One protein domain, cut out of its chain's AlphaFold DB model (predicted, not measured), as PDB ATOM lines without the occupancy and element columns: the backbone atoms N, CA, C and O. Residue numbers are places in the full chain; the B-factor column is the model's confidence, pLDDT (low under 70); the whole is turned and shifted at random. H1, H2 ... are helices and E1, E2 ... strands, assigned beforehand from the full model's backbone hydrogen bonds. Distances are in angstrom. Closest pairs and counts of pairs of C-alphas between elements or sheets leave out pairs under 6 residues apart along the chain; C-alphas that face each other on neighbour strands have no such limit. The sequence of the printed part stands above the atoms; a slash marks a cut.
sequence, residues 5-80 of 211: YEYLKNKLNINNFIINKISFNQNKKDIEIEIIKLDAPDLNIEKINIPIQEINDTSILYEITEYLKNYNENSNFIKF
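AT A GLANCE: This is residues 5 to 80 of the 211 residues of an uncharacterized protein of bacterium (UniProt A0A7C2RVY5). A strongly twisted sheet of three strands, E1, E2 and E3, makes a wall, with the short helix H1 packed on it near one end of E1 and the long helix H2 grazing edge strand E1 with its residues 64 to 72, while the last residues of H2, 73 to 80, stick out as a free arm. The printed part has 76 residues, with two named helices and three named strands in the order H1 E1 E2 E3 H2. The sheet, in the order E1 - E2 - E3, is antiparallel, and the class is mixed, helices and strands. The whole is only just compact, close to loose, with a radius of gyration of the C-alphas of 13.4 A and spans of 39 by 30 by 23 A.

HOW THE PARTS SIT: H1, residues 5 to 12, is on the sheet at a height over the sheet of 7.9 A, but only just over none of its strands, with 2 of its C-alphas falling on E2, residues 30 to 37. E1, residues 17 to 25, bends by 58 degrees at residue 20. E1 and E2 form a hairpin, antiparallel at 161 degrees, with N 23 and O 32 2.8 A apart, within hydrogen-bond range. E2 and E3, residues 44 to 51, form another hairpin, antiparallel at 156 degrees, with N 33 and O 48 2.8 A apart, within hydrogen-bond range. The three strands form a meander, each the antiparallel neighbour of the one before. H2, residues 58 to 80, only grazes the sheet with its residues 64 to 72; the closest C-alphas of E1 and H2 are those of Ile 22 and Leu 68, 7.0 A apart. H1 and H2 are close but not clearly touching, about perpendicular at 75 degrees, their closest C-alphas being those of Tyr 7 and Ile 60, 8.0 A apart. In H1 and H2 every O i to N i+4 pair is within hydrogen-bond range.

IN THESE COORDINATES: H1 begins at C-alpha 5 (190.048, 237.767, 153.814) and is 10.6 A long. E1, E2 and E3 are 21.9 A, 21.2 A and 22.7 A long. H2 is 33.0 A long and ends at C-alpha 80 (185.247, 256.834, 178.474).

THE WHOLE: The two C-alphas farthest apart, those of Asn 13 and Phe 80, are 40.1 A apart. The printed part has no cut and no long link. The mean pLDDT of the printed part is 77.1, and residues 40 to 41, 56, 61, 65 and 68 to 80 are under 70.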
ATOM      1  N   TYR A   5     188.752 237.746 154.471       86.62
ATOM      2  CA  TYR A   5     190.048 237.767 153.814       86.62
ATOM      3  C   TYR A   5     190.000 237.071 152.448       86.62
ATOM      4  O   TYR A   5     190.400 237.653 151.442       86.62
ATOM      5  N   GLU A   6     189.451 235.856 152.375       87.62
ATOM      6  CA  GLU A   6     189.306 235.122 151.111       87.62
ATOM      7  C   GLU A   6     188.369 235.831 150.126       87.62
ATOM      8  O   GLU A   6     188.627 235.857 148.920       87.62
ATOM      9  N   TYR A   7     187.293 236.439 150.628       88.25
ATOM     10  CA  TYR A   7     186.382 237.229 149.803       88.25
ATOM     11  C   TYR A   7     187.082 238.433 149.168       88.25
ATOM     12  O   TYR A   7     186.985 238.629 147.956       88.25
ATOM     13  N   LEU A   8     187.824 239.208 149.963       87.81
ATOM     14  CA  LEU A   8     188.566 240.375 149.483       87.81
ATOM     15  C   LEU A   8     189.691 239.981 148.525       87.81
ATOM     16  O   LEU A   8     189.836 240.606 147.475       87.81
ATOM     17  N   LYS A   9     190.418 238.902 148.835       89.19
ATOM     18  CA  LYS A   9     191.442 238.324 147.958       89.19
ATOM     19  C   LYS A   9     190.886 238.036 146.564       89.19
ATOM     20  O   LYS A   9     191.460 238.480 145.571       89.19
ATOM     21  N   ASN A  10     189.740 237.360 146.493       88.25
ATOM     22  CA  ASN A  10     189.106 237.004 145.223       88.25
ATOM     23  C   ASN A  10     188.502 238.216 144.502       88.25
ATOM     24  O   ASN A  10     188.620 238.322 143.285       88.25
ATOM     25  N   LYS A  11     187.862 239.136 145.234       85.31
ATOM     26  CA  LYS A  11     187.184 240.304 144.650       85.31
ATOM     27  C   LYS A  11     188.157 241.320 144.060       85.31
ATOM     28  O   LYS A  11     187.868 241.922 143.032       85.31
ATOM     29  N   LEU A  12     189.286 241.529 144.728       84.88
ATOM     30  CA  LEU A  12     190.260 242.559 144.367       84.88
ATOM     31  C   LEU A  12     191.433 242.003 143.565       84.88
ATOM     32  O   LEU A  12     192.240 242.780 143.063       84.88
ATOM     33  N   ASN A  13     191.529 240.675 143.464       87.25
ATOM     34  CA  ASN A  13     192.651 239.971 142.855       87.25
ATOM     35  C   ASN A  13     194.003 240.363 143.495       87.25
ATOM     36  O   ASN A  13     194.977 240.642 142.798       87.25
ATOM     37  N   ILE A  14     194.047 240.425 144.834       85.06
ATOM     38  CA  ILE A  14     195.241 240.787 145.621       85.06
ATOM     39  C   ILE A  14     195.644 239.598 146.486       85.06
ATOM     40  O   ILE A  14     194.806 239.029 147.183       85.06
ATOM     41  N   ASN A  15     196.932 239.248 146.484       83.88
ATOM     42  CA  ASN A  15     197.424 238.090 147.223       83.88
ATOM     43  C   ASN A  15     197.833 238.416 148.661       83.88
ATOM     44  O   ASN A  15     197.488 237.622 149.536       83.88
ATOM     45  N   ASN A  16     198.491 239.557 148.908       86.31
ATOM     46  CA  ASN A  16     198.933 239.947 150.248       86.31
ATOM     47  C   ASN A  16     198.426 241.342 150.642       86.31
ATOM     48  O   ASN A  16     198.829 242.374 150.098       86.31
ATOM     49  N   PHE A  17     197.567 241.380 151.655       89.62
ATOM     50  CA  PHE A  17     197.075 242.615 152.254       89.62
ATOM     51  C   PHE A  17     196.765 242.422 153.740       89.62
ATOM     52  O   PHE A  17     196.619 241.296 154.216       89.62
ATOM     53  N   ILE A  18     196.641 243.534 154.463       86.25
ATOM     54  CA  ILE A  18     196.160 243.584 155.849       86.25
ATOM     55  C   ILE A  18     194.854 244.372 155.876       86.25
ATOM     56  O   ILE A  18     194.756 245.423 155.246       86.25
ATOM     57  N   ILE A  19     193.861 243.889 156.623       86.75
ATOM     58  CA  ILE A  19     192.639 244.648 156.905       86.75
ATOM     59  C   ILE A  19     192.935 245.599 158.068       86.75
ATOM     60  O   ILE A  19     193.076 245.163 159.208       86.75
ATOM     61  N   ASN A  20     193.043 246.896 157.779       85.19
ATOM     62  CA  ASN A  20     193.328 247.920 158.784       85.19
ATOM     63  C   ASN A  20     192.061 248.307 159.557       85.19
ATOM     64  O   ASN A  20     192.060 248.422 160.782       85.19
ATOM     65  N   LYS A  21     190.959 248.513 158.831       85.06
ATOM     66  CA  LYS A  21     189.706 248.997 159.410       85.06
ATOM     67  C   LYS A  21     188.506 248.520 158.605       85.06
ATOM     68  O   LYS A  21     188.527 248.548 157.382       85.06
ATOM     69  N   ILE A  22     187.437 248.154 159.305       82.94
ATOM     70  CA  ILE A  22     186.116 247.900 158.721       82.94
ATOM     71  C   ILE A  22     185.148 248.904 159.339       82.94
ATOM     72  O   ILE A  22     185.141 249.108 160.554       82.94
ATOM     73  N   SER A  23     184.340 249.558 158.514       81.88
ATOM     74  CA  SER A  23     183.345 250.524 158.967       81.88
ATOM     75  C   SER A  23     182.062 250.429 158.159       81.88
ATOM     76  O   SER A  23     182.073 250.084 156.981       81.88
ATOM     77  N   PHE A  24     180.938 250.722 158.808       76.25
ATOM     78  CA  PHE A  24     179.633 250.685 158.167       76.25
ATOM     79  C   PHE A  24     179.190 252.088 157.750       76.25
ATOM     80  O   PHE A  24     179.024 252.969 158.598       76.25
ATOM     81  N   ASN A  25     178.971 252.297 156.452       76.38
ATOM     82  CA  ASN A  25     178.446 253.548 155.926       76.38
ATOM     83  C   ASN A  25     176.914 253.489 155.877       76.38
ATOM     84  O   ASN A  25     176.319 253.009 154.912       76.38
ATOM     85  N   GLN A  26     176.275 254.022 156.920       70.88
ATOM     86  CA  GLN A  26     174.814 254.018 157.064       70.88
ATOM     87  C   GLN A  26     174.089 254.730 155.912       70.88
ATOM     88  O   GLN A  26     173.007 254.299 155.518       70.88
ATOM     89  N   ASN A  27     174.688 255.781 155.345       74.25
ATOM     90  CA  ASN A  27     174.058 256.589 154.300       74.25
ATOM     91  C   ASN A  27     174.010 255.857 152.957       74.25
ATOM     92  O   ASN A  27     173.031 255.978 152.226       74.25
ATOM     93  N   LYS A  28     175.066 255.106 152.633       76.38
ATOM     94  CA  LYS A  28     175.170 254.359 151.371       76.38
ATOM     95  C   LYS A  28     174.727 252.900 151.486       76.38
ATOM     96  O   LYS A  28     174.480 252.278 150.467       76.38
ATOM     97  N   LYS A  29     174.545 252.392 152.713       77.19
ATOM     98  CA  LYS A  29     174.302 250.969 153.017       77.19
ATOM     99  C   LYS A  29     175.419 250.063 152.483       77.19
ATOM    100  O   LYS A  29     175.171 248.937 152.052       77.19
ATOM    101  N   ASP A  30     176.648 250.554 152.606       82.50
ATOM    102  CA  ASP A  30     177.863 249.872 152.176       82.50
ATOM    103  C   ASP A  30     178.791 249.644 153.369       82.50
ATOM    104  O   ASP A  30     178.743 250.350 154.382       82.50
ATOM    105  N   ILE A  31     179.673 248.667 153.228       83.56
ATOM    106  CA  ILE A  31     180.773 248.403 154.144       83.56
ATOM    107  C   ILE A  31     182.035 249.001 153.530       83.56
ATOM    108  O   ILE A  31     182.443 248.601 152.442       83.56
ATOM    109  N   GLU A  32     182.637 249.966 154.221       88.38
ATOM    110  CA  GLU A  32     183.930 250.543 153.854       88.38
ATOM    111  C   GLU A  32     185.033 249.759 154.571       88.38
ATOM    112  O   GLU A  32     185.091 249.732 155.806       88.38
ATOM    113  N   ILE A  33     185.902 249.123 153.790       88.69
ATOM    114  CA  ILE A  33     187.052 248.359 154.264       88.69
ATOM    115  C   ILE A  33     188.324 249.064 153.815       88.69
ATOM    116  O   ILE A  33     188.547 249.287 152.627       88.69
ATOM    117  N   GLU A  34     189.164 249.400 154.781       88.50
ATOM    118  CA  GLU A  34     190.488 249.958 154.566       88.50
ATOM    119  C   GLU A  34     191.516 248.825 154.606       88.50
ATOM    120  O   GLU A  34     191.657 248.143 155.629       88.50
ATOM    121  N   ILE A  35     192.217 248.619 153.492       90.12
ATOM    122  CA  ILE A  35     193.261 247.604 153.357       90.12
ATOM    123  C   ILE A  35     194.625 248.244 153.118       90.12
ATOM    124  O   ILE A  35     194.737 249.289 152.482       90.12
ATOM    125  N   ILE A  36     195.672 247.577 153.591       86.62
ATOM    126  CA  ILE A  36     197.067 247.930 153.323       86.62
ATOM    127  C   ILE A  36     197.628 246.863 152.392       86.62
ATOM    128  O   ILE A  36     197.686 245.692 152.776       86.62
ATOM    129  N   LYS A  37     198.020 247.241 151.171       86.88
ATOM    130  CA  LYS A  37     198.652 246.306 150.228       86.88
ATOM    131  C   LYS A  37     200.111 246.103 150.611       86.88
ATOM    132  O   LYS A  37     200.844 247.076 150.761       86.88
ATOM    133  N   LEU A  38     200.524 244.845 150.739       82.69
ATOM    134  CA  LEU A  38     201.902 244.491 151.090       82.69
ATOM    135  C   LEU A  38     202.783 244.243 149.858       82.69
ATOM    136  O   LEU A  38     204.001 244.215 149.974       82.69
ATOM    137  N   ASP A  39     202.168 244.086 148.685       75.12
ATOM    138  CA  ASP A  39     202.860 243.789 147.424       75.12
ATOM    139  C   ASP A  39     203.395 245.051 146.706       75.12
ATOM    140  O   ASP A  39     203.969 244.954 145.622       75.12
ATOM    141  N   ALA A  40     203.194 246.245 147.276       69.88
ATOM    142  CA  ALA A  40     203.648 247.517 146.714       69.88
ATOM    143  C   ALA A  40     204.942 248.003 147.402       69.88
ATOM    144  O   ALA A  40     205.106 247.778 148.601       69.88
ATOM    145  N   PRO A  41     205.853 248.689 146.678       69.56
ATOM    146  CA  PRO A  41     207.095 249.220 147.253       69.56
ATOM    147  C   PRO A  41     206.851 250.255 148.362       69.56
ATOM    148  O   PRO A  41     207.676 250.385 149.262       69.56
ATOM    149  N   ASP A  42     205.695 250.920 148.332       74.44
ATOM    150  CA  ASP A  42     205.219 251.814 149.381       74.44
ATOM    151  C   ASP A  42     203.962 251.233 150.039       74.44
ATOM    152  O   ASP A  42     203.115 250.636 149.363       74.44
ATOM    153  N   LEU A  43     203.810 251.446 151.353       75.19
ATOM    154  CA  LEU A  43     202.596 251.093 152.097       75.19
ATOM    155  C   LEU A  43     201.404 251.882 151.541       75.19
ATOM    156  O   LEU A  43     201.150 253.019 151.938       75.19
ATOM    157  N   ASN A  44     200.673 251.269 150.613       80.88
ATOM    158  CA  ASN A  44     199.514 251.882 149.983       80.88
ATOM    159  C   ASN A  44     198.234 251.471 150.718       80.88
ATOM    160  O   ASN A  44     197.895 250.283 150.789       80.88
ATOM    161  N   ILE A  45     197.541 252.471 151.262       86.12
ATOM    162  CA  ILE A  45     196.256 252.315 151.939       86.12
ATOM    163  C   ILE A  45     195.148 252.526 150.910       86.12
ATOM    164  O   ILE A  45     194.995 253.619 150.367       86.12
ATOM    165  N   GLU A  46     194.340 251.496 150.672       87.44
ATOM    166  CA  GLU A  46     193.187 251.567 149.777       87.44
ATOM    167  C   GLU A  46     191.882 251.408 150.556       87.44
ATOM    168  O   GLU A  46     191.769 250.583 151.463       87.44
ATOM    169  N   LYS A  47     190.878 252.203 150.181       89.19
ATOM    170  CA  LYS A  47     189.528 252.144 150.740       89.19
ATOM    171  C   LYS A  47     188.568 251.546 149.735       89.19
ATOM    172  O   LYS A  47     188.459 252.026 148.609       89.19
ATOM    173  N   ILE A  48     187.836 250.537 150.176       89.06
ATOM    174  CA  ILE A  48     186.986 249.724 149.319       89.06
ATOM    175  C   ILE A  48     185.581 249.757 149.883       89.06
ATOM    176  O   ILE A  48     185.374 249.453 151.053       89.06
ATOM    177  N   ASN A  49     184.617 250.094 149.035       88.19
ATOM    178  CA  ASN A  49     183.208 250.078 149.397       88.19
ATOM    179  C   ASN A  49     182.559 248.822 148.826       88.19
ATOM    180  O   ASN A  49     182.652 248.557 147.628       88.19
ATOM    181  N   ILE A  50     181.919 248.045 149.693       85.88
ATOM    182  CA  ILE A  50     181.196 246.832 149.325       85.88
ATOM    183  C   ILE A  50     179.734 247.023 149.723       85.88
ATOM    184  O   ILE A  50     179.446 247.086 150.922       85.88
ATOM    185  N   PRO A  51     178.805 247.094 148.760       82.81
ATOM    186  CA  PRO A  51     177.383 247.091 149.064       82.81
ATOM    187  C   PRO A  51     176.996 245.848 149.857       82.81
ATOM    188  O   PRO A  51     177.392 244.738 149.502       82.81
ATOM    189  N   ILE A  52     176.189 246.005 150.917       70.69
ATOM    190  CA  ILE A  52     175.753 244.860 151.746       70.69
ATOM    191  C   ILE A  52     175.079 243.782 150.883       70.69
ATOM    192  O   ILE A  52     175.229 242.592 151.135       70.69
ATOM    193  N   GLN A  53     174.363 244.211 149.844       73.94
ATOM    194  CA  GLN A  53     173.639 243.353 148.904       73.94
ATOM    195  C   GLN A  53     174.555 242.410 148.107       73.94
ATOM    196  O   GLN A  53     174.078 241.419 147.571       73.94
ATOM    197  N   GLU A  54     175.857 242.701 148.020       76.06
ATOM    198  CA  GLU A  54     176.840 241.842 147.350       76.06
ATOM    199  C   GLU A  54     177.427 240.768 148.281       76.06
ATOM    200  O   GLU A  54     178.129 239.859 147.827       76.06
ATOM    201  N   ILE A  55     177.160 240.854 149.588       74.38
ATOM    202  CA  ILE A  55     177.625 239.892 150.590       74.38
ATOM    203  C   ILE A  55     176.527 238.850 150.794       74.38
ATOM    204  O   ILE A  55     175.747 238.899 151.740       74.38
ATOM    205  N   ASN A  56     176.481 237.885 149.879       67.38
ATOM    206  CA  ASN A  56     175.504 236.792 149.921       67.38
ATOM    207  C   ASN A  56     175.913 235.637 150.852       67.38
ATOM    208  O   ASN A  56     175.157 234.681 151.005       67.38
ATOM    209  N   ASP A  57     177.104 235.698 151.454       75.56
ATOM    210  CA  ASP A  57     177.609 234.656 152.348       75.56
ATOM    211  C   ASP A  57     177.414 235.046 153.819       75.56
ATOM    212  O   ASP A  57     178.008 236.003 154.326       75.56
ATOM    213  N   THR A  58     176.593 234.266 154.519       70.62
ATOM    214  CA  THR A  58     176.284 234.459 155.937       70.62
ATOM    215  C   THR A  58     177.511 234.345 156.844       70.62
ATOM    216  O   THR A  58     177.525 234.987 157.892       70.62
ATOM    217  N   SER A  59     178.547 233.573 156.471       70.69
ATOM    218  CA  SER A  59     179.752 233.461 157.311       70.69
ATOM    219  C   SER A  59     180.591 234.735 157.282       70.69
ATOM    220  O   SER A  59     181.108 235.149 158.316       70.69
ATOM    221  N   ILE A  60     180.664 235.395 156.124       75.38
ATOM    222  CA  ILE A  60     181.349 236.684 155.969       75.38
ATOM    223  C   ILE A  60     180.600 237.763 156.751       75.38
ATOM    224  O   ILE A  60     181.213 238.562 157.456       75.38
ATOM    225  N   LEU A  61     179.266 237.769 156.659       68.62
ATOM    226  CA  LEU A  61     178.434 238.724 157.387       68.62
ATOM    227  C   LEU A  61     178.644 238.606 158.906       68.62
ATOM    228  O   LEU A  61     178.774 239.624 159.583       68.62
ATOM    229  N   TYR A  62     178.732 237.372 159.415       72.38
ATOM    230  CA  TYR A  62     179.006 237.091 160.823       72.38
ATOM    231  C   TYR A  62     180.374 237.635 161.267       72.38
ATOM    232  O   TYR A  62     180.448 238.385 162.242       72.38
ATOM    233  N   GLU A  63     181.436 237.332 160.517       76.81
ATOM    234  CA  GLU A  63     182.802 237.786 160.817       76.81
ATOM    235  C   GLU A  63     182.903 239.321 160.828       76.81
ATOM    236  O   GLU A  63     183.497 239.908 161.731       76.81
ATOM    237  N   ILE A  64     182.228 239.995 159.888       74.12
ATOM    238  CA  ILE A  64     182.108 241.460 159.861       74.12
ATOM    239  C   ILE A  64     181.413 241.982 161.114       74.12
ATOM    240  O   ILE A  64     181.887 242.941 161.726       74.12
ATOM    241  N   THR A  65     180.274 241.395 161.490       68.12
ATOM    242  CA  THR A  65     179.540 241.838 162.681       68.12
ATOM    243  C   THR A  65     180.350 241.649 163.957       68.12
ATOM    244  O   THR A  65     180.302 242.520 164.825       68.12
ATOM    245  N   GLU A  66     181.133 240.577 164.062       72.69
ATOM    246  CA  GLU A  66     182.030 240.337 165.192       72.69
ATOM    247  C   GLU A  66     183.170 241.368 165.235       72.69
ATOM    248  O   GLU A  66     183.422 241.976 166.279       72.69
ATOM    249  N   TYR A  67     183.780 241.669 164.084       73.50
ATOM    250  CA  TYR A  67     184.805 242.707 163.956       73.50
ATOM    251  C   TYR A  67     184.279 244.091 164.359       73.50
ATOM    252  O   TYR A  67     184.921 244.823 165.116       73.50
ATOM    253  N   LEU A  68     183.081 244.447 163.884       67.88
ATOM    254  CA  LEU A  68     182.423 245.710 164.218       67.88
ATOM    255  C   LEU A  68     182.024 245.771 165.694       67.88
ATOM    256  O   LEU A  68     182.150 246.833 166.302       67.88
ATOM    257  N   LYS A  69     181.580 244.657 166.289       66.75
ATOM    258  CA  LYS A  69     181.252 244.574 167.717       66.75
ATOM    259  C   LYS A  69     182.489 244.835 168.579       66.75
ATOM    260  O   LYS A  69     182.457 245.743 169.410       66.75
ATOM    261  N   ASN A  70     183.595 244.145 168.297       66.00
ATOM    262  CA  ASN A  70     184.867 244.325 169.004       66.00
ATOM    263  C   ASN A  70     185.429 245.751 168.828       66.00
ATOM    264  O   ASN A  70     185.940 246.358 169.771       66.00
ATOM    265  N   TYR A  71     185.288 246.337 167.634       63.62
ATOM    266  CA  TYR A  71     185.695 247.722 167.382       63.62
ATOM    267  C   TYR A  71     184.813 248.743 168.122       63.62
ATOM    268  O   TYR A  71     185.312 249.739 168.650       63.62
ATOM    269  N   ASN A  72     183.501 248.505 168.193       58.12
ATOM    270  CA  ASN A  72     182.559 249.397 168.867       58.12
ATOM    271  C   ASN A  72     182.758 249.394 170.393       58.12
ATOM    272  O   ASN A  72     182.728 250.460 171.011       58.12
ATOM    273  N   GLU A  73     183.052 248.235 170.989       58.38
ATOM    274  CA  GLU A  73     183.433 248.113 172.404       58.38
ATOM    275  C   GLU A  73     184.708 248.918 172.717       58.38
ATOM    276  O   GLU A  73     184.715 249.736 173.643       58.38
ATOM    277  N   ASN A  74     185.730 248.827 171.861       56.91
ATOM    278  CA  ASN A  74     186.928 249.669 171.959       56.91
ATOM    279  C   ASN A  74     186.628 251.169 171.773       56.91
ATOM    280  O   ASN A  74     187.228 252.017 172.438       56.91
ATOM    281  N   SER A  75     185.667 251.531 170.919       61.31
ATOM    282  CA  SER A  75     185.270 252.931 170.720       61.31
ATOM    283  C   SER A  75     184.607 253.544 171.964       61.31
ATOM    284  O   SER A  75     184.833 254.718 172.276       61.31
ATOM    285  N   ASN A  76     183.839 252.747 172.714       60.31
ATOM    286  CA  ASN A  76     183.222 253.166 173.971       60.31
ATOM    287  C   ASN A  76     184.268 253.334 175.077       60.31
ATOM    288  O   ASN A  76     184.219 254.323 175.810       60.31
ATOM    289  N   PHE A  77     185.267 252.450 175.133       48.22
ATOM    290  CA  PHE A  77     186.407 252.603 176.037       48.22
ATOM    291  C   PHE A  77     187.204 253.887 175.746       48.22
ATOM    292  O   PHE A  77     187.509 254.652 176.659       48.22
ATOM    293  N   ILE A  78     187.452 254.219 174.472       54.47
ATOM    294  CA  ILE A  78     188.124 255.475 174.092       54.47
ATOM    295  C   ILE A  78     187.284 256.710 174.466       54.47
ATOM    296  O   ILE A  78     187.834 257.716 174.922       54.47
ATOM    297  N   LYS A  79     185.953 256.664 174.302       64.00
ATOM    298  CA  LYS A  79     185.053 257.747 174.751       64.00
ATOM    299  C   LYS A  79     185.105 257.927 176.269       64.00
ATOM    300  O   LYS A  79     185.214 259.063 176.730       64.00
ATOM    301  N   PHE A  80     185.094 256.831 177.022       54.59
ATOM    302  CA  PHE A  80     185.247 256.834 178.474       54.59
ATOM    303  C   PHE A  80     186.596 257.434 178.905       54.59
ATOM    304  O   PHE A  80     186.628 258.350 179.727       54.59
TER     305      PHE A  80